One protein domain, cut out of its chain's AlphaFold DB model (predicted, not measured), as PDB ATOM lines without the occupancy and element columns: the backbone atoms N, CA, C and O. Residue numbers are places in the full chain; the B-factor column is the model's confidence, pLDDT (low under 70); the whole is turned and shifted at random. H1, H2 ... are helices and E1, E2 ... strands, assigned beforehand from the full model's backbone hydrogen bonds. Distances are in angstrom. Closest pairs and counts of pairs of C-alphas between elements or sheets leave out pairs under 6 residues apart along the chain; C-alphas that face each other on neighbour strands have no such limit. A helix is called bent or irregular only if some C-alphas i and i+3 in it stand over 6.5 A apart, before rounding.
ATOM      1  N   GLU A   2     -12.144 -51.661   2.404       43.75
ATOM      2  CA  GLU A   2     -12.930 -52.349   3.462       43.75
ATOM      3  C   GLU A   2     -14.170 -51.546   3.910       43.75
ATOM      4  O   GLU A   2     -15.058 -52.054   4.587       43.75
ATOM      5  N   VAL A   3     -14.255 -50.274   3.509       58.91
ATOM      6  CA  VAL A   3     -15.223 -49.293   4.024       58.91
ATOM      7  C   VAL A   3     -16.669 -49.585   3.596       58.91
ATOM      8  O   VAL A   3     -17.587 -49.048   4.208       58.91
ATOM      9  N   LEU A   4     -16.910 -50.439   2.598       71.25
ATOM     10  CA  LEU A   4     -18.257 -50.749   2.095       71.25
ATOM     11  C   LEU A   4     -18.742 -52.167   2.404       71.25
ATOM     12  O   LEU A   4     -19.777 -52.585   1.891       71.25
ATOM     13  N   GLU A   5     -18.038 -52.911   3.256       81.12
ATOM     14  CA  GLU A   5     -18.454 -54.266   3.609       81.12
ATOM     15  C   GLU A   5     -19.835 -54.267   4.298       81.12
ATOM     16  O   GLU A   5     -20.038 -53.652   5.350       81.12
ATOM     17  N   LEU A   6     -20.798 -54.969   3.695       87.00
ATOM     18  CA  LEU A   6     -22.144 -55.130   4.233       87.00
ATOM     19  C   LEU A   6     -22.196 -56.386   5.110       87.00
ATOM     20  O   LEU A   6     -21.858 -57.482   4.665       87.00
ATOM     21  N   LYS A   7     -22.632 -56.235   6.366       87.19
ATOM     22  CA  LYS A   7     -22.784 -57.347   7.320       87.19
ATOM     23  C   LYS A   7     -24.196 -57.377   7.892       87.19
ATOM     24  O   LYS A   7     -24.696 -56.310   8.266       87.19
ATOM     25  N   PRO A   8     -24.819 -58.565   8.025       87.88
ATOM     26  CA  PRO A   8     -26.125 -58.691   8.654       87.88
ATOM     27  C   PRO A   8     -26.124 -58.089  10.059       87.88
ATOM     28  O   PRO A   8     -25.170 -58.257  10.828       87.88
ATOM     29  N   ILE A   9     -27.211 -57.410  10.414       88.06
ATOM     30  CA  ILE A   9     -27.378 -56.861  11.757       88.06
ATOM     31  C   ILE A   9     -27.873 -57.983  12.668       88.06
ATOM     32  O   ILE A   9     -28.940 -58.554  12.456       88.06
ATOM     33  N   LYS A  10     -27.072 -58.330  13.679       86.50
ATOM     34  CA  LYS A  10     -27.437 -59.362  14.656       86.50
ATOM     35  C   LYS A  10     -28.489 -58.821  15.627       86.50
ATOM     36  O   LYS A  10     -28.474 -57.639  15.953       86.50
ATOM     37  N   ASN A  11     -29.352 -59.711  16.116       86.88
ATOM     38  CA  ASN A  11     -30.331 -59.445  17.179       86.88
ATOM     39  C   ASN A  11     -31.375 -58.362  16.851       86.88
ATOM     40  O   ASN A  11     -31.935 -57.760  17.760       86.88
ATOM     41  N   LYS A  12     -31.650 -58.115  15.565       91.88
ATOM     42  CA  LYS A  12     -32.751 -57.253  15.126       91.88
ATOM     43  C   LYS A  12     -33.576 -57.934  14.044       91.88
ATOM     44  O   LYS A  12     -33.023 -58.603  13.170       91.88
ATOM     45  N   LYS A  13     -34.891 -57.729  14.077       94.06
ATOM     46  CA  LYS A  13     -35.795 -58.042  12.969       94.06
ATOM     47  C   LYS A  13     -36.040 -56.761  12.191       94.06
ATOM     48  O   LYS A  13     -36.552 -55.790  12.741       94.06
ATOM     49  N   ILE A  14     -35.657 -56.755  10.921       96.19
ATOM     50  CA  ILE A  14     -35.697 -55.547  10.100       96.19
ATOM     51  C   ILE A  14     -36.686 -55.751   8.959       96.19
ATOM     52  O   ILE A  14     -36.621 -56.767   8.262       96.19
ATOM     53  N   CYS A  15     -37.584 -54.786   8.768       96.00
ATOM     54  CA  CYS A  15     -38.533 -54.753   7.662       96.00
ATOM     55  C   CYS A  15     -38.334 -53.477   6.835       96.00
ATOM     56  O   CYS A  15     -38.597 -52.374   7.306       96.00
ATOM     57  N   ALA A  16     -37.882 -53.630   5.595       95.19
ATOM     58  CA  ALA A  16     -37.741 -52.542   4.641       95.19
ATOM     59  C   ALA A  16     -38.961 -52.502   3.718       95.19
ATOM     60  O   ALA A  16     -39.266 -53.481   3.035       95.19
ATOM     61  N   TYR A  17     -39.639 -51.364   3.669       92.75
ATOM     62  CA  TYR A  17     -40.658 -51.073   2.668       92.75
ATOM     63  C   TYR A  17     -40.020 -50.203   1.595       92.75
ATOM     64  O   TYR A  17     -39.489 -49.148   1.914       92.75
ATOM     65  N   ILE A  18     -40.033 -50.640   0.340       88.44
ATOM     66  CA  ILE A  18     -39.379 -49.928  -0.763       88.44
ATOM     67  C   ILE A  18     -40.442 -49.484  -1.752       88.44
ATOM     68  O   ILE A  18     -41.206 -50.313  -2.245       88.44
ATOM     69  N   ALA A  19     -40.476 -48.192  -2.064       83.00
ATOM     70  CA  ALA A  19     -41.410 -47.641  -3.033       83.00
ATOM     71  C   ALA A  19     -40.691 -46.775  -4.071       83.00
ATOM     72  O   ALA A  19     -39.924 -45.883  -3.717       83.00
ATOM     73  N   LYS A  20     -40.966 -47.031  -5.356       77.88
ATOM     74  CA  LYS A  20     -40.461 -46.215  -6.472       77.88
ATOM     75  C   LYS A  20     -41.343 -44.975  -6.667       77.88
ATOM     76  O   LYS A  20     -42.570 -45.097  -6.671       77.88
ATOM     77  N   LYS A  21     -40.736 -43.806  -6.885       69.25
ATOM     78  CA  LYS A  21     -41.433 -42.538  -7.169       69.25
ATOM     79  C   LYS A  21     -40.708 -41.721  -8.234       69.25
ATOM     80  O   LYS A  21     -39.486 -41.644  -8.199       69.25
ATOM     81  N   ASN A  22     -41.441 -41.090  -9.153       62.81
ATOM     82  CA  ASN A  22     -40.821 -40.144 -10.082       62.81
ATOM     83  C   ASN A  22     -40.496 -38.833  -9.360       62.81
ATOM     84  O   ASN A  22     -41.135 -38.490  -8.364       62.81
ATOM     85  N   LYS A  23     -39.518 -38.095  -9.893       56.88
ATOM     86  CA  LYS A  23     -39.038 -36.836  -9.312       56.88
ATOM     87  C   LYS A  23     -40.123 -35.748  -9.227       56.88
ATOM     88  O   LYS A  23     -40.049 -34.894  -8.354       56.88
ATOM     89  N   ASP A  24     -41.135 -35.810 -10.087       57.00
ATOM     90  CA  ASP A  24     -42.195 -34.796 -10.166       57.00
ATOM     91  C   ASP A  24     -43.448 -35.161  -9.340       57.00
ATOM     92  O   ASP A  24     -44.315 -34.321  -9.112       57.00
ATOM     93  N   ASP A  25     -43.526 -36.388  -8.809       57.84
ATOM     94  CA  ASP A  25     -44.715 -36.912  -8.115       57.84
ATOM     95  C   ASP A  25     -44.756 -36.559  -6.610       57.84
ATOM     96  O   ASP A  25     -45.601 -37.069  -5.869       57.84
ATOM     97  N   PHE A  26     -43.830 -35.731  -6.105       54.75
ATOM     98  CA  PHE A  26     -43.751 -35.416  -4.666       54.75
ATOM     99  C   PHE A  26     -44.853 -34.480  -4.175       54.75
ATOM    100  O   PHE A  26     -45.173 -34.492  -2.987       54.75
ATOM    101  N   HIS A  27     -45.437 -33.699  -5.080       54.47
ATOM    102  CA  HIS A  27     -46.569 -32.829  -4.774       54.47
ATOM    103  C   HIS A  27     -47.915 -33.561  -4.844       54.47
ATOM    104  O   HIS A  27     -48.901 -33.047  -4.330       54.47
ATOM    105  N   ASP A  28     -47.948 -34.765  -5.423       56.31
ATOM    106  CA  ASP A  28     -49.170 -35.545  -5.668       56.31
ATOM    107  C   ASP A  28     -49.205 -36.827  -4.812       56.31
ATOM    108  O   ASP A  28     -49.656 -37.904  -5.216       56.31
ATOM    109  N   PHE A  29     -48.653 -36.747  -3.597       62.50
ATOM    110  CA  PHE A  29     -48.878 -37.790  -2.606       62.50
ATOM    111  C   PHE A  29     -50.317 -37.702  -2.105       62.50
ATOM    112  O   PHE A  29     -50.747 -36.671  -1.595       62.50
ATOM    113  N   ASP A  30     -51.019 -38.836  -2.108       73.31
ATOM    114  CA  ASP A  30     -52.105 -39.030  -1.153       73.31
ATOM    115  C   ASP A  30     -51.470 -39.157   0.244       73.31
ATOM    116  O   ASP A  30     -51.136 -40.242   0.730       73.31
ATOM    117  N   ILE A  31     -51.182 -37.995   0.836       77.81
ATOM    118  CA  ILE A  31     -50.493 -37.855   2.121       77.81
ATOM    119  C   ILE A  31     -51.276 -38.564   3.227       77.81
ATOM    120  O   ILE A  31     -50.659 -39.107   4.140       77.81
ATOM    121  N   VAL A  32     -52.608 -38.618   3.125       81.38
ATOM    122  CA  VAL A  32     -53.476 -39.295   4.099       81.38
ATOM    123  C   VAL A  32     -53.208 -40.797   4.083       81.38
ATOM    124  O   VAL A  32     -52.874 -41.379   5.113       81.38
ATOM    125  N   LYS A  33     -53.244 -41.408   2.898       82.19
ATOM    126  CA  LYS A  33     -52.913 -42.826   2.713       82.19
ATOM    127  C   LYS A  33     -51.501 -43.166   3.188       82.19
ATOM    128  O   LYS A  33     -51.282 -44.186   3.841       82.19
ATOM    129  N   LEU A  34     -50.523 -42.311   2.889       83.69
ATOM    130  CA  LEU A  34     -49.154 -42.520   3.359       83.69
ATOM    131  C   LEU A  34     -49.034 -42.388   4.887       83.69
ATOM    132  O   LEU A  34     -48.329 -43.183   5.508       83.69
ATOM    133  N   GLU A  35     -49.719 -41.418   5.495       88.69
ATOM    134  CA  GLU A  35     -49.778 -41.245   6.951       88.69
ATOM    135  C   GLU A  35     -50.346 -42.509   7.626       88.69
ATOM    136  O   GLU A  35     -49.752 -43.019   8.583       88.69
ATOM    137  N   ASP A  36     -51.428 -43.076   7.088       88.44
ATOM    138  CA  ASP A  36     -52.027 -44.322   7.585       88.44
ATOM    139  C   ASP A  36     -51.098 -45.527   7.402       88.44
ATOM    140  O   ASP A  36     -50.939 -46.359   8.305       88.44
ATOM    141  N   PHE A  37     -50.404 -45.602   6.265       89.06
ATOM    142  CA  PHE A  37     -49.390 -46.623   6.024       89.06
ATOM    143  C   PHE A  37     -48.265 -46.564   7.067       89.06
ATOM    144  O   PHE A  37     -47.944 -47.578   7.691       89.06
ATOM    145  N   ILE A  38     -47.690 -45.379   7.288       91.19
ATOM    146  CA  ILE A  38     -46.577 -45.163   8.222       91.19
ATOM    147  C   ILE A  38     -46.962 -45.598   9.637       91.19
ATOM    148  O   ILE A  38     -46.197 -46.314  10.290       91.19
ATOM    149  N   LYS A  39     -48.169 -45.230  10.082       91.25
ATOM    150  CA  LYS A  39     -48.707 -45.641  11.384       91.25
ATOM    151  C   LYS A  39     -48.935 -47.149  11.454       91.25
ATOM    152  O   LYS A  39     -48.464 -47.792  12.389       91.25
ATOM    153  N   SER A  40     -49.617 -47.728  10.464       92.00
ATOM    154  CA  SER A  40     -49.994 -49.151  10.472       92.00
ATOM    155  C   SER A  40     -48.794 -50.099  10.432       92.00
ATOM    156  O   SER A  40     -48.852 -51.196  10.986       92.00
ATOM    157  N   LYS A  41     -47.698 -49.692   9.781       92.50
ATOM    158  CA  LYS A  41     -46.467 -50.486   9.680       92.50
ATOM    159  C   LYS A  41     -45.438 -50.160  10.759       92.50
ATOM    160  O   LYS A  41     -44.356 -50.744  10.717       92.50
ATOM    161  N   ALA A  42     -45.770 -49.269  11.697       92.88
ATOM    162  CA  ALA A  42     -44.884 -48.810  12.764       92.88
ATOM    163  C   ALA A  42     -43.500 -48.383  12.233       92.88
ATOM    164  O   ALA A  42     -42.463 -48.786  12.758       92.88
ATOM    165  N   ILE A  43     -43.489 -47.597  11.151       95.94
ATOM    166  CA  ILE A  43     -42.254 -47.123  10.515       95.94
ATOM    167  C   ILE A  43     -41.457 -46.271  11.512       95.94
ATOM    168  O   ILE A  43     -41.978 -45.310  12.066       95.94
ATOM    169  N   ASN A  44     -40.183 -46.601  11.723       96.31
ATOM    170  CA  ASN A  44     -39.281 -45.889  12.632       96.31
ATOM    171  C   ASN A  44     -38.588 -44.699  11.962       96.31
ATOM    172  O   ASN A  44     -38.306 -43.695  12.617       96.31
ATOM    173  N   PHE A  45     -38.270 -44.826  10.674       96.38
ATOM    174  CA  PHE A  45     -37.651 -43.766   9.887       96.38
ATOM    175  C   PHE A  45     -37.921 -43.932   8.393       96.38
ATOM    176  O   PHE A  45     -38.268 -45.015   7.910       96.38
ATOM    177  N   VAL A  46     -37.721 -42.840   7.661       93.75
ATOM    178  CA  VAL A  46     -37.797 -42.795   6.202       93.75
ATOM    179  C   VAL A  46     -36.417 -42.507   5.619       93.75
ATOM    180  O   VAL A  46     -35.617 -41.770   6.190       93.75
ATOM    181  N   THR A  47     -36.118 -43.089   4.468       92.69
ATOM    182  CA  THR A  47     -34.927 -42.758   3.685       92.69
ATOM    183  C   THR A  47     -35.316 -42.397   2.270       92.69
ATOM    184  O   THR A  47     -36.250 -42.977   1.717       92.69
ATOM    185  N   VAL A  48     -34.584 -41.458   1.689       87.88
ATOM    186  CA  VAL A  48     -34.799 -40.972   0.330       87.88
ATOM    187  C   VAL A  48     -33.467 -40.949  -0.416       87.88
ATOM    188  O   VAL A  48     -32.483 -40.475   0.142       87.88
ATOM    189  N   ASP A  49     -33.400 -41.457  -1.642       83.75
ATOM    190  CA  ASP A  49     -32.194 -41.413  -2.500       83.75
ATOM    191  C   ASP A  49     -32.303 -40.355  -3.612       83.75
ATOM    192  O   ASP A  49     -31.686 -40.456  -4.674       83.75
ATOM    193  N   PHE A  50     -33.132 -39.336  -3.387       72.31
ATOM    194  CA  PHE A  50     -33.394 -38.325  -4.392       72.31
ATOM    195  C   PHE A  50     -32.219 -37.369  -4.560       72.31
ATOM    196  O   PHE A  50     -31.612 -36.922  -3.580       72.31
ATOM    197  N   ASN A  51     -32.017 -36.927  -5.797       66.94
ATOM    198  CA  ASN A  51     -31.169 -35.783  -6.098       66.94
ATOM    199  C   ASN A  51     -31.983 -34.477  -5.960       66.94
ATOM    200  O   ASN A  51     -32.255 -33.777  -6.942       66.94
ATOM    201  N   VAL A  52     -32.471 -34.205  -4.742       64.69
ATOM    202  CA  VAL A  52     -33.100 -32.926  -4.368       64.69
ATOM    203  C   VAL A  52     -32.301 -32.221  -3.287       64.69
ATOM    204  O   VAL A  52     -31.703 -32.834  -2.403       64.69
ATOM    205  N   ASN A  53     -32.355 -30.893  -3.341       71.50
ATOM    206  CA  ASN A  53     -31.889 -30.048  -2.263       71.50
ATOM    207  C   ASN A  53     -32.750 -30.301  -1.016       71.50
ATOM    208  O   ASN A  53     -33.970 -30.135  -1.035       71.50
ATOM    209  N   MET A  54     -32.113 -30.679   0.093       75.69
ATOM    210  CA  MET A  54     -32.816 -30.955   1.350       75.69
ATOM    211  C   MET A  54     -33.531 -29.732   1.932       75.69
ATOM    212  O   MET A  54     -34.424 -29.900   2.759       75.69
ATOM    213  N   LYS A  55     -33.163 -28.510   1.526       78.12
ATOM    214  CA  LYS A  55     -33.925 -27.303   1.874       78.12
ATOM    215  C   LYS A  55     -35.300 -27.328   1.214       78.12
ATOM    216  O   LYS A  55     -36.292 -27.208   1.919       78.12
ATOM    217  N   ASP A  56     -35.347 -27.603  -0.083       78.38
ATOM    218  CA  ASP A  56     -36.594 -27.667  -0.850       78.38
ATOM    219  C   ASP A  56     -37.444 -28.862  -0.390       78.38
ATOM    220  O   ASP A  56     -38.653 -28.749  -0.193       78.38
ATOM    221  N   PHE A  57     -36.806 -30.005  -0.105       79.50
ATOM    222  CA  PHE A  57     -37.501 -31.180   0.429       79.50
ATOM    223  C   PHE A  57     -38.207 -30.893   1.761       79.50
ATOM    224  O   PHE A  57     -39.319 -31.375   1.979       79.50
ATOM    225  N   ARG A  58     -37.604 -30.089   2.645       82.31
ATOM    226  CA  ARG A  58     -38.202 -29.718   3.941       82.31
ATOM    227  C   ARG A  58     -39.486 -28.906   3.807       82.31
ATOM    228  O   ARG A  58     -40.298 -28.896   4.728       82.31
ATOM    229  N   GLU A  59     -39.688 -28.245   2.675       83.50
ATOM    230  CA  GLU A  59     -40.904 -27.479   2.402       83.50
ATOM    231  C   GLU A  59     -42.032 -28.345   1.818       83.50
ATOM    232  O   GLU A  59     -43.187 -27.903   1.763       83.50
ATOM    233  N   SER A  60     -41.731 -29.594   1.440       82.94
ATOM    234  CA  SER A  60     -42.700 -30.541   0.884       82.94
ATOM    235  C   SER A  60     -43.737 -31.009   1.908       82.94
ATOM    236  O   SER A  60     -43.484 -31.082   3.114       82.94
ATOM    237  N   ASP A  61     -44.911 -31.401   1.415       84.38
ATOM    238  CA  ASP A  61     -45.983 -31.937   2.262       84.38
ATOM    239  C   ASP A  61     -45.614 -33.289   2.883       84.38
ATOM    240  O   ASP A  61     -46.018 -33.585   4.009       84.38
ATOM    241  N   LEU A  62     -44.761 -34.064   2.205       84.94
ATOM    242  CA  LEU A  62     -44.164 -35.276   2.755       84.94
ATOM    243  C   LEU A  62     -43.340 -34.968   4.011       84.94
ATOM    244  O   LEU A  62     -43.566 -35.595   5.042       84.94
ATOM    245  N   SER A  63     -42.424 -33.993   3.952       87.75
ATOM    246  CA  SER A  63     -41.617 -33.606   5.119       87.75
ATOM    247  C   SER A  63     -42.501 -33.143   6.272       87.75
ATOM    248  O   SER A  63     -42.362 -33.642   7.384       87.75
ATOM    249  N   LYS A  64     -43.462 -32.251   6.002       90.38
ATOM    250  CA  LYS A  64     -44.382 -31.731   7.028       90.38
ATOM    251  C   LYS A  64     -45.188 -32.841   7.703       90.38
ATOM    252  O   LYS A  64     -45.388 -32.806   8.917       90.38
ATOM    253  N   MET A  65     -45.659 -33.828   6.937       90.88
ATOM    254  CA  MET A  65     -46.372 -34.982   7.487       90.88
ATOM    255  C   MET A  65     -45.451 -35.841   8.361       90.88
ATOM    256  O   MET A  65     -45.838 -36.200   9.472       90.88
ATOM    257  N   LEU A  66     -44.225 -36.121   7.916       92.75
ATOM    258  CA  LEU A  66     -43.255 -36.884   8.707       92.75
ATOM    259  C   LEU A  66     -42.898 -36.163  10.013       92.75
ATOM    260  O   LEU A  66     -42.889 -36.797  11.068       92.75
ATOM    261  N   ASP A  67     -42.707 -34.844   9.961       93.44
ATOM    262  CA  ASP A  67     -42.451 -34.003  11.135       93.44
ATOM    263  C   ASP A  67     -43.629 -34.050  12.124       93.44
ATOM    264  O   ASP A  67     -43.429 -34.252  13.323       93.44
ATOM    265  N   LYS A  68     -44.874 -33.963  11.630       93.38
ATOM    266  CA  LYS A  68     -46.099 -34.113  12.441       93.38
ATOM    267  C   LYS A  68     -46.182 -35.482  13.123       93.38
ATOM    268  O   LYS A  68     -46.670 -35.573  14.249       93.38
ATOM    269  N   LEU A  69     -45.721 -36.543  12.460       93.44
ATOM    270  CA  LEU A  69     -45.666 -37.899  13.016       93.44
ATOM    271  C   LEU A  69     -44.416 -38.162  13.869       93.44
ATOM    272  O   LEU A  69     -44.278 -39.260  14.407       93.44
ATOM    273  N   ASN A  70     -43.516 -37.182  14.001       94.06
ATOM    274  CA  ASN A  70     -42.215 -37.327  14.654       94.06
ATOM    275  C   ASN A  70     -41.360 -38.464  14.047       94.06
ATOM    276  O   ASN A  70     -40.619 -39.158  14.749       94.06
ATOM    277  N   ILE A  71     -41.470 -38.668  12.732       95.00
ATOM    278  CA  ILE A  71     -40.695 -39.651  11.976       95.00
ATOM    279  C   ILE A  71     -39.479 -38.970  11.362       95.00
ATOM    280  O   ILE A  71     -39.592 -38.060  10.545       95.00
ATOM    281  N   LYS A  72     -38.288 -39.456  11.720       93.56
ATOM    282  CA  LYS A  72     -37.039 -38.961  11.135       93.56
ATOM    283  C   LYS A  72     -36.917 -39.415   9.684       93.56
ATOM    284  O   LYS A  72     -37.210 -40.570   9.369       93.56
ATOM    285  N   TYR A  73     -36.408 -38.535   8.832       92.19
ATOM    286  CA  TYR A  73     -36.088 -38.852   7.446       92.19
ATOM    287  C   TYR A  73     -34.648 -38.481   7.098       92.19
ATOM    288  O   TYR A  73     -34.084 -37.529   7.639       92.19
ATOM    289  N   PHE A  74     -34.050 -39.256   6.195       91.06
ATOM    290  CA  PHE A  74     -32.644 -39.124   5.827       91.06
ATOM    291  C   PHE A  74     -32.462 -39.219   4.319       91.06
ATOM    292  O   PHE A  74     -33.001 -40.128   3.688       91.06
ATOM    293  N   GLN A  75     -31.645 -38.331   3.759       88.81
ATOM    294  CA  GLN A  75     -31.128 -38.522   2.412       88.81
ATOM    295  C   GLN A  75     -30.003 -39.558   2.452       88.81
ATOM    296  O   GLN A  75     -29.105 -39.479   3.295       88.81
ATOM    297  N   VAL A  76     -30.072 -40.544   1.566       88.69
ATOM    298  CA  VAL A  76     -29.092 -41.618   1.431       88.69
ATOM    299  C   VAL A  76     -28.592 -41.641  -0.006       88.69
ATOM    300  O   VAL A  76     -29.256 -42.142  -0.899       88.69
ATOM    301  N   ASP A  77     -27.410 -41.078  -0.225       86.88
ATOM    302  CA  ASP A  77     -26.694 -41.186  -1.493       86.88
ATOM    303  C   ASP A  77     -25.180 -41.098  -1.244       86.88
ATOM    304  O   ASP A  77     -24.731 -40.860  -0.109       86.88
ATOM    305  N   ILE A  78     -24.390 -41.319  -2.293       83.81
ATOM    306  CA  ILE A  78     -22.959 -41.035  -2.270       83.81
ATOM    307  C   ILE A  78     -22.785 -39.511  -2.123       83.81
ATOM    308  O   ILE A  78     -23.364 -38.751  -2.896       83.81
ATOM    309  N   PRO A  79     -22.001 -39.034  -1.140       83.19
ATOM    310  CA  PRO A  79     -21.718 -37.612  -1.002       83.19
ATOM    311  C   PRO A  79     -21.065 -37.034  -2.260       83.19
ATOM    312  O   PRO A  79     -20.188 -37.669  -2.843       83.19
ATOM    313  N   GLU A  80     -21.416 -35.799  -2.615       80.12
ATOM    314  CA  GLU A  80     -20.925 -35.118  -3.822       80.12
ATOM    315  C   GLU A  80     -19.392 -35.090  -3.919       80.12
ATOM    316  O   GLU A  80     -18.834 -35.400  -4.965       80.12
ATOM    317  N   TYR A  81     -18.690 -34.839  -2.807       81.25
ATOM    318  CA  TYR A  81     -17.223 -34.870  -2.800       81.25
ATOM    319  C   TYR A  81     -16.661 -36.251  -3.170       81.25
ATOM    320  O   TYR A  81     -15.621 -36.335  -3.808       81.25
ATOM    321  N   ALA A  82     -17.328 -37.337  -2.763       84.25
ATOM    322  CA  ALA A  82     -16.897 -38.696  -3.064       84.25
ATOM    323  C   ALA A  82     -17.247 -39.068  -4.507       84.25
ATOM    324  O   ALA A  82     -16.451 -39.740  -5.152       84.25
ATOM    325  N   LEU A  83     -18.387 -38.591  -5.023       81.94
ATOM    326  CA  LEU A  83     -18.710 -38.686  -6.447       81.94
ATOM    327  C   LEU A  83     -17.642 -37.993  -7.294       81.94
ATOM    328  O   LEU A  83     -17.172 -38.602  -8.242       81.94
ATOM    329  N   GLY A  84     -17.184 -36.799  -6.905       82.31
ATOM    330  CA  GLY A  84     -16.100 -36.097  -7.601       82.31
ATOM    331  C   GLY A  84     -14.867 -36.981  -7.824       82.31
ATOM    332  O   GLY A  84     -14.444 -37.156  -8.959       82.31
ATOM    333  N   TYR A  85     -14.367 -37.636  -6.772       84.50
ATOM    334  CA  TYR A  85     -13.236 -38.572  -6.892       84.50
ATOM    335  C   TYR A  85     -13.554 -39.831  -7.712       84.50
ATOM    336  O   TYR A  85     -12.672 -40.398  -8.346       84.50
ATOM    337  N   LEU A  86     -14.797 -40.318  -7.672       84.62
ATOM    338  CA  LEU A  86     -15.204 -41.505  -8.432       84.62
ATOM    339  C   LEU A  86     -15.330 -41.218  -9.933       84.62
ATOM    340  O   LEU A  86     -15.093 -42.116 -10.737       84.62
ATOM    341  N   TYR A  87     -15.709 -39.990 -10.288       87.50
ATOM    342  CA  TYR A  87     -15.888 -39.550 -11.668       87.50
ATOM    343  C   TYR A  87     -14.639 -38.898 -12.266       87.50
ATOM    344  O   TYR A  87     -14.564 -38.822 -13.484       87.50
ATOM    345  N   GLU A  88     -13.649 -38.494 -11.467       90.75
ATOM    346  CA  GLU A  88     -12.372 -37.939 -11.952       90.75
ATOM    347  C   GLU A  88     -11.747 -38.827 -13.040       90.75
ATOM    348  O   GLU A  88     -11.499 -38.381 -14.154       90.75
ATOM    349  N   GLU A  89     -11.636 -40.129 -12.775       88.12
ATOM    350  CA  GLU A  89     -11.052 -41.089 -13.719       88.12
ATOM    351  C   GLU A  89     -11.923 -41.369 -14.963       88.12
ATOM    352  O   GLU A  89     -11.453 -41.982 -15.928       88.12
ATOM    353  N   ILE A  90     -13.215 -41.024 -14.909       92.38
ATOM    354  CA  ILE A  90     -14.129 -41.077 -16.058       92.38
ATOM    355  C   ILE A  90     -13.924 -39.823 -16.902       92.38
ATOM    356  O   ILE A  90     -13.691 -39.951 -18.097       92.38
ATOM    357  N   ILE A  91     -13.916 -38.649 -16.270       93.19
ATOM    358  CA  ILE A  91     -13.717 -37.350 -16.922       93.19
ATOM    359  C   ILE A  91     -12.383 -37.334 -17.677       93.19
ATOM    360  O   ILE A  91     -12.361 -37.009 -18.858       93.19
ATOM    361  N   GLU A  92     -11.292 -37.786 -17.053       93.81
ATOM    362  CA  GLU A  92      -9.981 -37.890 -17.715       93.81
ATOM    363  C   GLU A  92     -10.021 -38.781 -18.971       93.81
ATOM    364  O   GLU A  92      -9.374 -38.495 -19.980       93.81
ATOM    365  N   LYS A  93     -10.792 -39.879 -18.936       93.88
ATOM    366  CA  LYS A  93     -10.954 -40.764 -20.098       93.88
ATOM    367  C   LYS A  93     -11.852 -40.159 -21.162       93.88
ATOM    368  O   LYS A  93     -11.607 -40.406 -22.336       93.88
ATOM    369  N   GLU A  94     -12.882 -39.414 -20.779       94.81
ATOM    370  CA  GLU A  94     -13.751 -38.700 -21.714       94.81
ATOM    371  C   GLU A  94     -12.981 -37.599 -22.447       94.81
ATOM    372  O   GLU A  94     -13.116 -37.466 -23.662       94.81
ATOM    373  N   GLU A  95     -12.130 -36.857 -21.738       96.38
ATOM    374  CA  GLU A  95     -11.224 -35.870 -22.332       96.38
ATOM    375  C   GLU A  95     -10.288 -36.534 -23.352       96.38
ATOM    376  O   GLU A  95     -10.274 -36.135 -24.517       96.38
ATOM    377  N   LEU A  96      -9.605 -37.620 -22.968       95.94
ATOM    378  CA  LEU A  96      -8.747 -38.380 -23.884       95.94
ATOM    379  C   LEU A  96      -9.527 -38.966 -25.073       95.94
ATOM    380  O   LEU A  96      -9.053 -38.950 -26.207       95.94
ATOM    381  N   LEU A  97     -10.726 -39.498 -24.832       96.25
ATOM    382  CA  LEU A  97     -11.589 -40.040 -25.879       96.25
ATOM    383  C   LEU A  97     -11.940 -38.965 -26.910       96.25
ATOM    384  O   LEU A  97     -11.923 -39.253 -28.106       96.25
ATOM    385  N   ASN A  98     -12.240 -37.745 -26.459       96.12
ATOM    386  CA  ASN A  98     -12.537 -36.622 -27.340       96.12
ATOM    387  C   ASN A  98     -11.316 -36.242 -28.185       96.12
ATOM    388  O   ASN A  98     -11.452 -36.115 -29.399       96.12
ATOM    389  N   GLU A  99     -10.126 -36.157 -27.586       96.19
ATOM    390  CA  GLU A  99      -8.880 -35.884 -28.319       96.19
ATOM    391  C   GLU A  99      -8.613 -36.932 -29.413       96.19
ATOM    392  O   GLU A  99      -8.351 -36.592 -30.568       96.19
ATOM    393  N   LEU A 100      -8.731 -38.222 -29.076       95.06
ATOM    394  CA  LEU A 100      -8.516 -39.312 -30.032       95.06
ATOM    395  C   LEU A 100      -9.585 -39.335 -31.126       95.06
ATOM    396  O   LEU A 100      -9.284 -39.646 -32.280       95.06
ATOM    397  N   PHE A 101     -10.830 -39.005 -30.780       94.88
ATOM    398  CA  PHE A 101     -11.921 -38.916 -31.742       94.88
ATOM    399  C   PHE A 101     -11.709 -37.761 -32.730       94.88
ATOM    400  O   PHE A 101     -11.905 -37.948 -33.929       94.88
ATOM    401  N   GLU A 102     -11.248 -36.600 -32.259       95.31
ATOM    402  CA  GLU A 102     -10.884 -35.467 -33.116       95.31
ATOM    403  C   GLU A 102      -9.699 -35.798 -34.042       95.31
ATOM    404  O   GLU A 102      -9.751 -35.499 -35.241       95.31
ATOM    405  N   GLU A 103      -8.656 -36.469 -33.535       93.75
ATOM    406  CA  GLU A 103      -7.549 -36.945 -34.379       93.75
ATOM    407  C   GLU A 103      -8.066 -37.919 -35.445       93.75
ATOM    408  O   GLU A 103      -7.767 -37.758 -36.627       93.75
ATOM    409  N   TYR A 104      -8.890 -38.893 -35.060       94.44
ATOM    410  CA  TYR A 104      -9.426 -39.884 -35.989       94.44
ATOM    411  C   TYR A 104     -10.296 -39.250 -37.077       94.44
ATOM    412  O   TYR A 104     -10.194 -39.622 -38.245       94.44
ATOM    413  N   GLU A 105     -11.135 -38.274 -36.727       94.06
ATOM    414  CA  GLU A 105     -12.002 -37.603 -37.693       94.06
ATOM    415  C   GLU A 105     -11.242 -36.726 -38.692       94.06
ATOM    416  O   GLU A 105     -11.682 -36.595 -39.836       94.06
ATOM    417  N   THR A 106     -10.085 -36.188 -38.305       94.44
ATOM    418  CA  THR A 106      -9.231 -35.379 -39.190       94.44
ATOM    419  C   THR A 106      -8.259 -36.208 -40.040       94.44
ATOM    420  O   THR A 106      -7.595 -35.657 -40.919       94.44
ATOM    421  N   MET A 107      -8.190 -37.530 -39.840       93.31
ATOM    422  CA  MET A 107      -7.353 -38.425 -40.646       93.31
ATOM    423  C   MET A 107      -7.956 -38.717 -42.029       93.31
ATOM    424  O   MET A 107      -9.100 -39.152 -42.153       93.31
ATOM    425  N   GLU A 108      -7.134 -38.581 -43.075       90.69
ATOM    426  CA  GLU A 108      -7.496 -38.965 -44.450       90.69
ATOM    427  C   GLU A 108      -7.458 -40.492 -44.659       90.69
ATOM    428  O   GLU A 108      -8.297 -41.056 -45.360       90.69
ATOM    429  N   GLU A 109      -6.515 -41.186 -44.014       90.94
ATOM    430  CA  GLU A 109      -6.284 -42.627 -44.181       90.94
ATOM    431  C   GLU A 109      -6.855 -43.448 -43.011       90.94
ATOM    432  O   GLU A 109      -6.119 -44.119 -42.279       90.94
ATOM    433  N   LYS A 110      -8.179 -43.407 -42.819       89.94
ATOM    434  CA  LYS A 110      -8.868 -44.147 -41.737       89.94
ATOM    435  C   LYS A 110      -8.692 -45.674 -41.824       89.94
ATOM    436  O   LYS A 110      -8.647 -46.333 -40.793       89.94
ATOM    437  N   GLU A 111      -8.505 -46.214 -43.028       91.38
ATOM    438  CA  GLU A 111      -8.270 -47.651 -43.279       91.38
ATOM    439  C   GLU A 111      -6.782 -48.052 -43.182       91.38
ATOM    440  O   GLU A 111      -6.407 -49.189 -43.469       91.38
ATOM    441  N   SER A 112      -5.890 -47.120 -42.830       93.38
ATOM    442  CA  SER A 112      -4.493 -47.460 -42.551       93.38
ATOM    443  C   SER A 112      -4.374 -48.222 -41.229       93.38
ATOM    444  O   SER A 112      -5.216 -48.088 -40.343       93.38
ATOM    445  N   TYR A 113      -3.254 -48.923 -41.024       92.19
ATOM    446  CA  TYR A 113      -2.935 -49.529 -39.723       92.19
ATOM    447  C   TYR A 113      -3.017 -48.512 -38.568       92.19
ATOM    448  O   TYR A 113      -3.448 -48.845 -37.466       92.19
ATOM    449  N   LYS A 114      -2.626 -47.251 -38.817       91.62
ATOM    450  CA  LYS A 114      -2.742 -46.175 -37.825       91.62
ATOM    451  C   LYS A 114      -4.212 -45.852 -37.534       91.62
ATOM    452  O   LYS A 114      -4.571 -45.730 -36.368       91.62
ATOM    453  N   GLY A 115      -5.041 -45.734 -38.572       93.38
ATOM    454  CA  GLY A 115      -6.469 -45.449 -38.436       93.38
ATOM    455  C   GLY A 115      -7.218 -46.567 -37.708       93.38
ATOM    456  O   GLY A 115      -7.906 -46.299 -36.725       93.38
ATOM    457  N   GLU A 116      -6.997 -47.825 -38.093       94.44
ATOM    458  CA  GLU A 116      -7.568 -48.991 -37.405       94.44
ATOM    459  C   GLU A 116      -7.119 -49.072 -35.940       94.44
ATOM    460  O   GLU A 116      -7.932 -49.320 -35.049       94.44
ATOM    461  N   SER A 117      -5.833 -48.816 -35.669       94.38
ATOM    462  CA  SER A 117      -5.320 -48.765 -34.300       94.38
ATOM    463  C   SER A 117      -6.045 -47.694 -33.487       94.38
ATOM    464  O   SER A 117      -6.504 -47.991 -32.389       94.38
ATOM    465  N   LEU A 118      -6.160 -46.469 -34.004       95.06
ATOM    466  CA  LEU A 118      -6.796 -45.353 -33.301       95.06
ATOM    467  C   LEU A 118      -8.279 -45.631 -33.017       95.06
ATOM    468  O   LEU A 118      -8.744 -45.404 -31.902       95.06
ATOM    469  N   LYS A 119      -8.992 -46.222 -33.980       95.38
ATOM    470  CA  LYS A 119     -10.369 -46.684 -33.792       95.38
ATOM    471  C   LYS A 119     -10.489 -47.707 -32.659       95.38
ATOM    472  O   LYS A 119     -11.363 -47.566 -31.811       95.38
ATOM    473  N   ASN A 120      -9.589 -48.690 -32.598       95.94
ATOM    474  CA  ASN A 120      -9.595 -49.681 -31.518       95.94
ATOM    475  C   ASN A 120      -9.366 -49.039 -30.140       95.94
ATOM    476  O   ASN A 120      -9.999 -49.446 -29.169       95.94
ATOM    477  N   TRP A 121      -8.498 -48.023 -30.043       96.38
ATOM    478  CA  TRP A 121      -8.305 -47.266 -28.799       96.38
ATOM    479  C   TRP A 121      -9.565 -46.495 -28.388       96.38
ATOM    480  O   TRP A 121      -9.934 -46.524 -27.215       96.38
ATOM    481  N   ILE A 122     -10.243 -45.851 -29.343       96.69
ATOM    482  CA  ILE A 122     -11.517 -45.148 -29.122       96.69
ATOM    483  C   ILE A 122     -12.585 -46.117 -28.605       96.69
ATOM    484  O   ILE A 122     -13.251 -45.828 -27.609       96.69
ATOM    485  N   ASP A 123     -12.746 -47.268 -29.259       96.12
ATOM    486  CA  ASP A 123     -13.752 -48.264 -28.883       96.12
ATOM    487  C   ASP A 123     -13.454 -48.855 -27.493       96.12
ATOM    488  O   ASP A 123     -14.347 -48.920 -26.648       96.12
ATOM    489  N   MET A 124     -12.188 -49.171 -27.203       96.62
ATOM    490  CA  MET A 124     -11.757 -49.633 -25.879       96.62
ATOM    491  C   MET A 124     -12.048 -48.597 -24.781       96.62
ATOM    492  O   MET A 124     -12.612 -48.942 -23.745       96.62
ATOM    493  N   LEU A 125     -11.705 -47.320 -24.996       95.56
ATOM    494  CA  LEU A 125     -11.957 -46.263 -24.009       95.56
ATOM    495  C   LEU A 125     -13.452 -46.064 -23.745       95.56
ATOM    496  O   LEU A 125     -13.848 -45.883 -22.594       95.56
ATOM    497  N   ARG A 126     -14.294 -46.151 -24.783       95.38
ATOM    498  CA  ARG A 126     -15.758 -46.105 -24.629       95.38
ATOM    499  C   ARG A 126     -16.270 -47.235 -23.745       95.38
ATOM    500  O   ARG A 126     -17.069 -46.985 -22.844       95.38
ATOM    501  N   GLU A 127     -15.800 -48.459 -23.975       95.62
ATOM    502  CA  GLU A 127     -16.183 -49.616 -23.161       95.62
ATOM    503  C   GLU A 127     -15.724 -49.473 -21.702       95.62
ATOM    504  O   GLU A 127     -16.475 -49.807 -20.779       95.62
ATOM    505  N   GLU A 128     -14.519 -48.945 -21.469       93.75
ATOM    506  CA  GLU A 128     -14.000 -48.696 -20.121       93.75
ATOM    507  C   GLU A 128     -14.807 -47.635 -19.364       93.75
ATOM    508  O   GLU A 128     -15.153 -47.854 -18.196       93.75
ATOM    509  N   ILE A 129     -15.125 -46.511 -20.017       92.81
ATOM    510  CA  ILE A 129     -15.966 -45.442 -19.455       92.81
ATOM    511  C   ILE A 129     -17.329 -46.019 -19.075       92.81
ATOM    512  O   ILE A 129     -17.708 -45.984 -17.902       92.81
ATOM    513  N   GLN A 130     -18.011 -46.657 -20.029       92.25
ATOM    514  CA  GLN A 130     -19.334 -47.232 -19.809       92.25
ATOM    515  C   GLN A 130     -19.324 -48.261 -18.667       92.25
ATOM    516  O   GLN A 130     -20.209 -48.273 -17.809       92.25
ATOM    517  N   SER A 131     -18.304 -49.120 -18.611       90.38
ATOM    518  CA  SER A 131     -18.164 -50.126 -17.554       90.38
ATOM    519  C   SER A 131     -18.011 -49.494 -16.167       90.38
ATOM    520  O   SER A 131     -18.583 -49.992 -15.191       90.38
ATOM    521  N   LYS A 132     -17.265 -48.389 -16.061       90.31
ATOM    522  CA  LYS A 132     -17.097 -47.643 -14.806       90.31
ATOM    523  C   LYS A 132     -18.381 -46.940 -14.383       90.31
ATOM    524  O   LYS A 132     -18.756 -47.044 -13.217       90.31
ATOM    525  N   GLU A 133     -19.081 -46.295 -15.310       89.38
ATOM    526  CA  GLU A 133     -20.373 -45.660 -15.034       89.38
ATOM    527  C   GLU A 133     -21.400 -46.675 -14.523       89.38
ATOM    528  O   GLU A 133     -22.046 -46.458 -13.491       89.38
ATOM    529  N   ILE A 134     -21.497 -47.832 -15.187       87.19
ATOM    530  CA  ILE A 134     -22.358 -48.943 -14.766       87.19
ATOM    531  C   ILE A 134     -21.965 -49.429 -13.369       87.19
ATOM    532  O   ILE A 134     -22.834 -49.633 -12.518       87.19
ATOM    533  N   PHE A 135     -20.668 -49.600 -13.095       88.69
ATOM    534  CA  PHE A 135     -20.193 -50.008 -11.775       88.69
ATOM    535  C   PHE A 135     -20.591 -49.003 -10.685       88.69
ATOM    536  O   PHE A 135     -21.092 -49.405  -9.630       88.69
ATOM    537  N   ILE A 136     -20.401 -47.704 -10.923       87.19
ATOM    538  CA  ILE A 136     -20.757 -46.661  -9.955       87.19
ATOM    539  C   ILE A 136     -22.269 -46.675  -9.705       87.19
ATOM    540  O   ILE A 136     -22.701 -46.742  -8.551       87.19
ATOM    541  N   SER A 137     -23.066 -46.689 -10.775       83.88
ATOM    542  CA  SER A 137     -24.526 -46.578 -10.713       83.88
ATOM    543  C   SER A 137     -25.209 -47.822 -10.134       83.88
ATOM    544  O   SER A 137     -26.061 -47.708  -9.253       83.88
ATOM    545  N   LEU A 138     -24.821 -49.021 -10.581       85.31
ATOM    546  CA  LEU A 138     -25.539 -50.266 -10.271       85.31
ATOM    547  C   LEU A 138     -24.879 -51.124  -9.194       85.31
ATOM    548  O   LEU A 138     -25.505 -52.056  -8.697       85.31
ATOM    549  N   LYS A 139     -23.641 -50.826  -8.793       87.88
ATOM    550  CA  LYS A 139     -22.958 -51.582  -7.737       87.88
ATOM    551  C   LYS A 139     -22.602 -50.701  -6.552       87.88
ATOM    552  O   LYS A 139     -23.061 -50.968  -5.441       87.88
ATOM    553  N   LEU A 140     -21.829 -49.644  -6.779       89.19
ATOM    554  CA  LEU A 140     -21.289 -48.822  -5.698       89.19
ATOM    555  C   LEU A 140     -22.370 -47.998  -4.988       89.19
ATOM    556  O   LEU A 140     -22.469 -48.045  -3.760       89.19
ATOM    557  N   ARG A 141     -23.198 -47.274  -5.748       88.50
ATOM    558  CA  ARG A 141     -24.287 -46.442  -5.222       88.50
ATOM    559  C   ARG A 141     -25.312 -47.251  -4.418       88.50
ATOM    560  O   ARG A 141     -25.501 -46.920  -3.245       88.50
ATOM    561  N   PRO A 142     -25.917 -48.340  -4.936       90.00
ATOM    562  CA  PRO A 142     -26.830 -49.160  -4.141       90.00
ATOM    563  C   PRO A 142     -26.171 -49.731  -2.877       90.00
ATOM    564  O   PRO A 142     -26.770 -49.669  -1.802       90.00
ATOM    565  N   GLN A 143     -24.910 -50.174  -2.955       91.94
ATOM    566  CA  GLN A 143     -24.163 -50.645  -1.781       91.94
ATOM    567  C   GLN A 143     -23.988 -49.552  -0.723       91.94
ATOM    568  O   GLN A 143     -24.139 -49.808   0.475       91.94
ATOM    569  N   TRP A 144     -23.709 -48.320  -1.147       91.62
ATOM    570  CA  TRP A 144     -23.621 -47.166  -0.260       91.62
ATOM    571  C   TRP A 144     -24.959 -46.860   0.422       91.62
ATOM    572  O   TRP A 144     -25.011 -46.684   1.642       91.62
ATOM    573  N   ILE A 145     -26.046 -46.850  -0.351       92.19
ATOM    574  CA  ILE A 145     -27.411 -46.611   0.130       92.19
ATOM    575  C   ILE A 145     -27.796 -47.653   1.191       92.19
ATOM    576  O   ILE A 145     -28.177 -47.295   2.311       92.19
ATOM    577  N   VAL A 146     -27.619 -48.942   0.891       94.06
ATOM    578  CA  VAL A 146     -27.912 -50.047   1.820       94.06
ATOM    579  C   VAL A 146     -27.049 -49.955   3.075       94.06
ATOM    580  O   VAL A 146     -27.538 -50.132   4.197       94.06
ATOM    581  N   LYS A 147     -25.766 -49.610   2.928       93.31
ATOM    582  CA  LYS A 147     -24.893 -49.377   4.078       93.31
ATOM    583  C   LYS A 147     -25.448 -48.272   4.974       93.31
ATOM    584  O   LYS A 147     -25.545 -48.469   6.181       93.31
ATOM    585  N   LYS A 148     -25.880 -47.145   4.408       93.38
ATOM    586  CA  LYS A 148     -26.466 -46.048   5.188       93.38
ATOM    587  C   LYS A 148     -27.756 -46.459   5.891       93.38
ATOM    588  O   LYS A 148     -27.895 -46.191   7.079       93.38
ATOM    589  N   MET A 149     -28.655 -47.180   5.224       94.56
ATOM    590  CA  MET A 149     -29.875 -47.705   5.857       94.56
ATOM    591  C   MET A 149     -29.576 -48.624   7.039       94.56
ATOM    592  O   MET A 149     -30.223 -48.544   8.085       94.56
ATOM    593  N   THR A 150     -28.590 -49.506   6.890       93.88
ATOM    594  CA  THR A 150     -28.203 -50.444   7.948       93.88
ATOM    595  C   THR A 150     -27.485 -49.734   9.100       93.88
ATOM    596  O   THR A 150     -27.744 -50.052  10.259       93.88
ATOM    597  N   GLU A 151     -26.643 -48.734   8.821       93.00
ATOM    598  CA  GLU A 151     -26.055 -47.843   9.831       93.00
ATOM    599  C   GLU A 151     -27.144 -47.097  10.617       93.00
ATOM    600  O   GLU A 151     -27.132 -47.119  11.849       93.00
ATOM    601  N   LEU A 152     -28.134 -46.525   9.924       94.50
ATOM    602  CA  LEU A 152     -29.286 -45.871  10.550       94.50
ATOM    603  C   LEU A 152     -30.068 -46.857  11.419       94.50
ATOM    604  O   LEU A 152     -30.317 -46.577  12.585       94.50
ATOM    605  N   THR A 153     -30.369 -48.050  10.911       94.31
ATOM    606  CA  THR A 153     -31.098 -49.094  11.650       94.31
ATOM    607  C   THR A 153     -30.399 -49.504  12.953       94.31
ATOM    608  O   THR A 153     -31.064 -49.772  13.956       94.31
ATOM    609  N   LYS A 154     -29.059 -49.531  12.975       92.62
ATOM    610  CA  LYS A 154     -28.275 -49.828  14.188       92.62
ATOM    611  C   LYS A 154     -28.411 -48.750  15.265       92.62
ATOM    612  O   LYS A 154     -28.217 -49.071  16.430       92.62
ATOM    613  N   SER A 155     -28.726 -47.509  14.889       92.69
ATOM    614  CA  SER A 155     -28.868 -46.394  15.836       92.69
ATOM    615  C   SER A 155     -30.170 -46.430  16.647       92.69
ATOM    616  O   SER A 155     -30.285 -45.735  17.650       92.69
ATOM    617  N   PHE A 156     -31.142 -47.246  16.232       90.94
ATOM    618  CA  PHE A 156     -32.382 -47.483  16.970       90.94
ATOM    619  C   PHE A 156     -32.169 -48.564  18.034       90.94
ATOM    620  O   PHE A 156     -31.486 -49.551  17.774       90.94
ATOM    621  N   GLU A 157     -32.764 -48.433  19.218       89.25
ATOM    622  CA  GLU A 157     -32.609 -49.409  20.312       89.25
ATOM    623  C   GLU A 157     -33.556 -50.612  20.174       89.25
ATOM    624  O   GLU A 157     -33.255 -51.704  20.648       89.25
ATOM    625  N   GLN A 158     -34.670 -50.444  19.459       91.25
ATOM    626  CA  GLN A 158     -35.728 -51.441  19.298       91.25
ATOM    627  C   GLN A 158     -35.229 -52.727  18.618       91.25
ATOM    628  O   GLN A 158     -34.477 -52.671  17.644       91.25
ATOM    629  N   GLU A 159     -35.684 -53.895  19.077       92.62
ATOM    630  CA  GLU A 159     -35.378 -55.179  18.422       92.62
ATOM    631  C   GLU A 159     -36.032 -55.294  17.040       92.62
ATOM    632  O   GLU A 159     -35.450 -55.865  16.118       92.62
ATOM    633  N   GLU A 160     -37.229 -54.731  16.882       95.19
ATOM    634  CA  GLU A 160     -37.950 -54.688  15.614       95.19
ATOM    635  C   GLU A 160     -37.856 -53.278  15.030       95.19
ATOM    636  O   GLU A 160     -38.245 -52.304  15.676       95.19
ATOM    637  N   VAL A 161     -37.299 -53.170  13.821       96.50
ATOM    638  CA  VAL A 161     -37.139 -51.894  13.116       96.50
ATOM    639  C   VAL A 161     -37.758 -51.993  11.729       96.50
ATOM    640  O   VAL A 161     -37.376 -52.838  10.918       96.50
ATOM    641  N   ALA A 162     -38.698 -51.106  11.440       96.81
ATOM    642  CA  ALA A 162     -39.310 -50.935  10.139       96.81
ATOM    643  C   ALA A 162     -38.902 -49.588   9.537       96.81
ATOM    644  O   ALA A 162     -38.937 -48.562  10.213       96.81
ATOM    645  N   PHE A 163     -38.537 -49.563   8.259       96.44
ATOM    646  CA  PHE A 163     -38.248 -48.311   7.564       96.44
ATOM    647  C   PHE A 163     -38.867 -48.280   6.177       96.44
ATOM    648  O   PHE A 163     -39.043 -49.317   5.536       96.44
ATOM    649  N   LEU A 164     -39.192 -47.074   5.722       93.75
ATOM    650  CA  LEU A 164     -39.638 -46.815   4.359       93.75
ATOM    651  C   LEU A 164     -38.479 -46.201   3.576       93.75
ATOM    652  O   LEU A 164     -37.899 -45.203   3.992       93.75
ATOM    653  N   HIS A 165     -38.147 -46.792   2.441       92.12
ATOM    654  CA  HIS A 165     -37.225 -46.226   1.478       92.12
ATOM    655  C   HIS A 165     -37.986 -45.782   0.237       92.12
ATOM    656  O   HIS A 165     -38.644 -46.590  -0.426       92.12
ATOM    657  N   LEU A 166     -37.895 -44.493  -0.062       86.88
ATOM    658  CA  LEU A 166     -38.398 -43.933  -1.298       86.88
ATOM    659  C   LEU A 166     -37.240 -43.841  -2.285       86.88
ATOM    660  O   LEU A 166     -36.265 -43.136  -2.032       86.88
ATOM    661  N   VAL A 167     -37.385 -44.588  -3.375       81.38
ATOM    662  CA  VAL A 167     -36.415 -44.682  -4.464       81.38
ATOM    663  C   VAL A 167     -36.849 -43.737  -5.575       81.38
ATOM    664  O   VAL A 167     -37.989 -43.841  -6.050       81.38
ATOM    665  N   GLN A 168     -35.962 -42.854  -6.023       74.56
ATOM    666  CA  GLN A 168     -36.160 -42.110  -7.255       74.56
ATOM    667  C   GLN A 168     -36.258 -43.113  -8.399       74.56
ATOM    668  O   GLN A 168     -35.382 -43.956  -8.591       74.56
ATOM    669  N   ALA A 169     -37.329 -43.030  -9.178       64.31
ATOM    670  CA  ALA A 169     -37.381 -43.678 -10.470       64.31
ATOM    671  C   ALA A 169     -36.331 -42.999 -11.352       64.31
ATOM    672  O   ALA A 169     -36.575 -41.941 -11.929       64.31
ATOM    673  N   ASP A 170     -35.135 -43.575 -11.372       57.81
ATOM    674  CA  ASP A 170     -34.117 -43.235 -12.348       57.81
ATOM    675  C   ASP A 170     -34.451 -43.890 -13.689       57.81
ATOM    676  O   ASP A 170     -35.199 -44.871 -13.759       57.81
ATOM    677  N   ILE A 171     -33.874 -43.349 -14.760       48.12
ATOM    678  CA  ILE A 171     -34.033 -43.872 -16.127       48.12
ATOM    679  C   ILE A 171     -33.546 -45.337 -16.210       48.12
ATOM    680  O   ILE A 171     -34.064 -46.118 -17.005       48.12
ATOM    681  N   CYS A 172     -32.603 -45.736 -15.347       48.03
ATOM    682  CA  CYS A 172     -32.174 -47.124 -15.167       48.03
ATOM    683  C   CYS A 172     -33.080 -47.855 -14.165       48.03
ATOM    684  O   CYS A 172     -33.029 -47.605 -12.959       48.03
ATOM    685  N   GLU A 173     -33.871 -48.824 -14.631       58.69
ATOM    686  CA  GLU A 173     -34.822 -49.580 -13.801       58.69
ATOM    687  C   GLU A 173     -34.182 -50.485 -12.714       58.69
ATOM    688  O   GLU A 173     -34.915 -51.080 -11.909       58.69
ATOM    689  N   ASP A 174     -32.851 -50.507 -12.594       71.44
ATOM    690  CA  ASP A 174     -32.093 -51.548 -11.891       71.44
ATOM    691  C   ASP A 174     -31.624 -51.208 -10.466       71.44
ATOM    692  O   ASP A 174     -31.452 -52.126  -9.661       71.44
ATOM    693  N   ILE A 175     -31.483 -49.935 -10.068       79.75
ATOM    694  CA  ILE A 175     -30.938 -49.609  -8.727       79.75
ATOM    695  C   ILE A 175     -31.804 -50.159  -7.584       79.75
ATOM    696  O   ILE A 175     -31.306 -50.692  -6.594       79.75
ATOM    697  N   CYS A 176     -33.126 -50.105  -7.744       82.19
ATOM    698  CA  CYS A 176     -34.076 -50.611  -6.756       82.19
ATOM    699  C   CYS A 176     -33.961 -52.132  -6.562       82.19
ATOM    700  O   CYS A 176     -34.126 -52.625  -5.441       82.19
ATOM    701  N   VAL A 177     -33.673 -52.870  -7.642       85.06
ATOM    702  CA  VAL A 177     -33.438 -54.321  -7.597       85.06
ATOM    703  C   VAL A 177     -32.163 -54.592  -6.805       85.06
ATOM    704  O   VAL A 177     -32.210 -55.340  -5.832       85.06
ATOM    705  N   GLN A 178     -31.082 -53.875  -7.118       88.81
ATOM    706  CA  GLN A 178     -29.796 -53.994  -6.422       88.81
ATOM    707  C   GLN A 178     -29.916 -53.705  -4.917       88.81
ATOM    708  O   GLN A 178     -29.463 -54.503  -4.100       88.81
ATOM    709  N   ILE A 179     -30.594 -52.616  -4.529       90.12
ATOM    710  CA  ILE A 179     -30.862 -52.286  -3.114       90.12
ATOM    711  C   ILE A 179     -31.634 -53.419  -2.431       90.12
ATOM    712  O   ILE A 179     -31.331 -53.811  -1.304       90.12
ATOM    713  N   THR A 180     -32.648 -53.951  -3.110       90.06
ATOM    714  CA  THR A 180     -33.519 -54.984  -2.546       90.06
ATOM    715  C   THR A 180     -32.781 -56.292  -2.318       90.06
ATOM    716  O   THR A 180     -32.925 -56.889  -1.250       90.06
ATOM    717  N   ASP A 181     -32.009 -56.738  -3.301       91.62
ATOM    718  CA  ASP A 181     -31.285 -58.001  -3.219       91.62
ATOM    719  C   ASP A 181     -30.196 -57.922  -2.147       91.62
ATOM    720  O   ASP A 181     -30.140 -58.778  -1.267       91.62
ATOM    721  N   GLN A 182     -29.458 -56.809  -2.087       93.25
ATOM    722  CA  GLN A 182     -28.491 -56.566  -1.015       93.25
ATOM    723  C   GLN A 182     -29.144 -56.537   0.378       93.25
ATOM    724  O   GLN A 182     -28.593 -57.082   1.332       93.25
ATOM    725  N   LEU A 183     -30.331 -55.941   0.536       94.00
ATOM    726  CA  LEU A 183     -31.062 -55.979   1.811       94.00
ATOM    727  C   LEU A 183     -31.494 -57.407   2.183       94.00
ATOM    728  O   LEU A 183     -31.374 -57.802   3.348       94.00
ATOM    729  N   ARG A 184     -31.962 -58.199   1.213       93.88
ATOM    730  CA  ARG A 184     -32.335 -59.607   1.428       93.88
ATOM    731  C   ARG A 184     -31.137 -60.454   1.850       93.88
ATOM    732  O   ARG A 184     -31.266 -61.225   2.802       93.88
ATOM    733  N   ASP A 185     -29.972 -60.248   1.238       94.38
ATOM    734  CA  ASP A 185     -28.716 -60.912   1.616       94.38
ATOM    735  C   ASP A 185     -28.316 -60.603   3.068       94.38
ATOM    736  O   ASP A 185     -27.762 -61.441   3.787       94.38
ATOM    737  N   LEU A 186     -28.689 -59.416   3.555       93.75
ATOM    738  CA  LEU A 186     -28.507 -58.993   4.944       93.75
ATOM    739  C   LEU A 186     -29.609 -59.475   5.896       93.75
ATOM    740  O   LEU A 186     -29.619 -59.081   7.065       93.75
ATOM    741  N   ARG A 187     -30.497 -60.363   5.429       92.81
ATOM    742  CA  ARG A 187     -31.645 -60.922   6.162       92.81
ATOM    743  C   ARG A 187     -32.682 -59.873   6.565       92.81
ATOM    744  O   ARG A 187     -33.420 -60.066   7.533       92.81
ATOM    745  N   VAL A 188     -32.757 -58.771   5.825       94.12
ATOM    746  CA  VAL A 188     -33.838 -57.795   5.957       94.12
ATOM    747  C   VAL A 188     -35.056 -58.316   5.198       94.12
ATOM    748  O   VAL A 188     -34.960 -58.723   4.040       94.12
ATOM    749  N   LYS A 189     -36.230 -58.295   5.832       93.56
ATOM    750  CA  LYS A 189     -37.489 -58.568   5.136       93.56
ATOM    751  C   LYS A 189     -37.803 -57.374   4.241       93.56
ATOM    752  O   LYS A 189     -38.013 -56.283   4.756       93.56
ATOM    753  N   VAL A 190     -37.871 -57.574   2.928       90.88
ATOM    754  CA  VAL A 190     -38.170 -56.491   1.979       90.88
ATOM    755  C   VAL A 190     -39.574 -56.642   1.398       90.88
ATOM    756  O   VAL A 190     -39.925 -57.706   0.890       90.88
ATOM    757  N   VAL A 191     -40.357 -55.564   1.441       87.50
ATOM    758  CA  VAL A 191     -41.668 -55.429   0.794       87.50
ATOM    759  C   VAL A 191     -41.568 -54.322  -0.256       87.50
ATOM    760  O   VAL A 191     -41.368 -53.161   0.091       87.50
ATOM    761  N   GLN A 192     -41.671 -54.681  -1.537       81.00
ATOM    762  CA  GLN A 192     -41.537 -53.743  -2.658       81.00
ATOM    763  C   GLN A 192     -42.902 -53.324  -3.216       81.00
ATOM    764  O   GLN A 192     -43.761 -54.172  -3.452       81.00
ATOM    765  N   TYR A 193     -43.042 -52.039  -3.533       70.62
ATOM    766  CA  TYR A 193     -44.178 -51.463  -4.254       70.62
ATOM    767  C   TYR A 193     -43.673 -50.897  -5.600       70.62
ATOM    768  O   TYR A 193     -42.950 -49.899  -5.640       70.62
ATOM    769  N   THR A 194     -43.977 -51.585  -6.709       58.72
ATOM    770  CA  THR A 194     -43.563 -51.237  -8.096       58.72
ATOM    771  C   THR A 194     -44.740 -50.666  -8.895       58.72
ATOM    772  O   THR A 194     -45.855 -50.873  -8.477       58.72
ATOM    773  N   LYS A 195     -44.563 -50.012 -10.061       44.91
ATOM    774  CA  LYS A 195     -45.638 -49.352 -10.866       44.91
ATOM    775  C   LYS A 195     -46.940 -50.157 -11.124       44.91
ATOM    776  O   LYS A 195     -47.984 -49.549 -11.331       44.91
ATOM    777  N   LYS A 196     -46.941 -51.502 -11.084       37.03
ATOM    778  CA  LYS A 196     -48.201 -52.305 -11.088       37.03
ATOM    779  C   LYS A 196     -49.006 -52.191  -9.778       37.03
ATOM    780  O   LYS A 196     -50.197 -52.459  -9.748       37.03
ATOM    781  N   HIS A 197     -48.324 -51.750  -8.738       37.38
ATOM    782  CA  HIS A 197     -48.724 -51.398  -7.384       37.38
ATOM    783  C   HIS A 197     -48.233 -49.964  -7.140       37.38
ATOM    784  O   HIS A 197     -47.367 -49.705  -6.299       37.38
ATOM    785  N   ASN A 198     -48.719 -49.022  -7.960       37.59
ATOM    786  CA  ASN A 198     -48.594 -47.604  -7.646       37.59
ATOM    787  C   ASN A 198     -48.982 -47.411  -6.174       37.59
ATOM    788  O   ASN A 198     -49.877 -48.086  -5.682       37.59
ATOM    789  N   ILE A 199     -48.386 -46.447  -5.481       42.38
ATOM    790  CA  ILE A 199     -48.867 -46.016  -4.152       42.38
ATOM    791  C   ILE A 199     -50.370 -45.627  -4.188       42.38
ATOM    792  O   ILE A 199     -51.045 -45.622  -3.168       42.38
ATOM    793  N   ILE A 200     -50.903 -45.396  -5.393       41.56
ATOM    794  CA  ILE A 200     -52.317 -45.190  -5.731       41.56
ATOM    795  C   ILE A 200     -53.163 -46.490  -5.617       41.56
ATOM    796  O   ILE A 200     -54.343 -46.403  -5.294       41.56
ATOM    797  N   ASN A 201     -52.564 -47.676  -5.805       33.41
ATOM    798  CA  ASN A 201     -53.174 -49.020  -5.779       33.41
ATOM    799  C   ASN A 201     -52.581 -49.936  -4.685       33.41
ATOM    800  O   ASN A 201     -52.457 -51.148  -4.866       33.41
ATOM    801  N   ILE A 202     -52.196 -49.379  -3.542       38.28
ATOM    802  CA  ILE A 202     -52.316 -50.158  -2.310       38.28
ATOM    803  C   ILE A 202     -53.827 -50.186  -2.045       38.28
ATOM    804  O   ILE A 202     -54.433 -49.118  -1.954       38.28
ATOM    805  N   GLU A 203     -54.457 -51.367  -2.004       29.64
ATOM    806  CA  GLU A 203     -55.703 -51.470  -1.238       29.64
ATOM    807  C   GLU A 203     -55.363 -50.981   0.169       29.64
ATOM    808  O   GLU A 203     -54.569 -51.606   0.878       29.64
ATOM    809  N   PHE A 204     -55.889 -49.805   0.495       39.94
ATOM    810  CA  PHE A 204     -56.050 -49.357   1.864       39.94
ATOM    811  C   PHE A 204     -57.390 -49.887   2.354       39.94
ATOM    812  O   PHE A 204     -58.386 -49.673   1.624       39.94
TER     813      PHE A 204
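AT A GLANCE: This is residues 2 to 204 of the 204 residues of an uncharacterized protein of Candidatus Lokiarchaeota archaeon (UniProt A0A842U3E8). A long helical hairpin, H4 and H5, reaches like an arm out of a head built on one twisted, fully parallel sheet of five strands. The last turns of H5 come back to the head and pack on one face of the sheet, with H6 on the same face, while H1 and H3 only graze the sheet and H2 is not on it. The printed part has 203 residues with six named helices and five named strands, in the order E1 H1 E2 H2 H3 E3 H4 H5 E4 H6 E5; the sheet's order is E3 E2 E4 E1 E5, and the class is mixed, helices and strands. The whole is loose, with a radius of gyration of the C-alphas of 21.7 A, and elongated, spanning 70 by 38 by 32 A, with the hairpin arm making the length.

IN THESE COORDINATES: Start in the sheet and find C-alpha 13 at (-35.795, -58.042, 12.969); from there E1 runs over residues 13 to 21, 26.0 A. Look next at E4, residues 160 to 168, 26.2 A, then at the shorter strands E2, residues 45 to 48, E3, residues 72 to 75, and E5, residues 189 to 193, which ends at C-alpha 193, (-44.178, -51.463, -4.254). H4 covers residues 80 to 106, 37.3 A; it has a kink of 43 degrees near residue 87 and is irregular, but only just, with C-alphas 86 and 89 6.7 A apart. The longest helix, H5, begins at C-alpha 113, (-2.935, -49.529, -39.723), and runs 59.6 A to residue 154. H6 is residues 175 to 185, 15.5 A, H1 residues 31 to 40, 14.1 A, H2 residues 54 to 59, 8.9 A, and H3 residues 61 to 68, 10.4 A.

HOW THE PARTS SIT: In the sheet, E4 and E1 are parallel at 18 degrees; look at N 17 and O 163, 2.8 A, within hydrogen-bond range. E1 and E5 pair through N 191 and O 16, 2.8 A, E2 and E4 through N 47 and O 164, 2.8 A, and the edge strand E3 and E2 through N 46 and O 72, 2.9 A. H5 and H6 on the same face give two layers, helices on one face of a sheet. H6 lies over E1 and, only just, E5, with 3 C-alphas on E5, at a height over the sheet of 9.4 A, along the strands. H5 comes to the sheet with residues 145 to 154, and its residues 137 to 146 alone touch H6, at a steep tilt of 53 degrees, closest at the C-alphas of Pro 142 and Ile 179, 5.2 A. H4 and H5 form a hairpin: they touch at a shallow tilt of 13 degrees, opposite ways, closest at the C-alphas of Ile 90 and Ile 129, 5.8 A. H1 touches H3, closest at the C-alphas of Ile 31 and Leu 62, 6.9 A. H2 is close to H3 but not clearly touching it, with the closest C-alphas those of Phe 57 and Ser 63, 6.7 A. E2, E3 and H2, H3 make a strand-helix-strand unit, two parallel neighbour strands with helices between, with a right-handed crossover. Every O i to N i+4 pair is within hydrogen-bond range in H1, H3 and H6; in H2 it is 1 of 2, in H4 20 of 23 and in H5 35 of 38.

THE WHOLE: The two C-alphas farthest apart are those of Glu 108 and Gln 158, 70.8 A. The printed part has no cut, and no link is long. Confidence is low, with pLDDT under 70, in 29 residues, namely 2 to 3, 21 to 29, 51 to 52, 169 to 173 and 194 to 204.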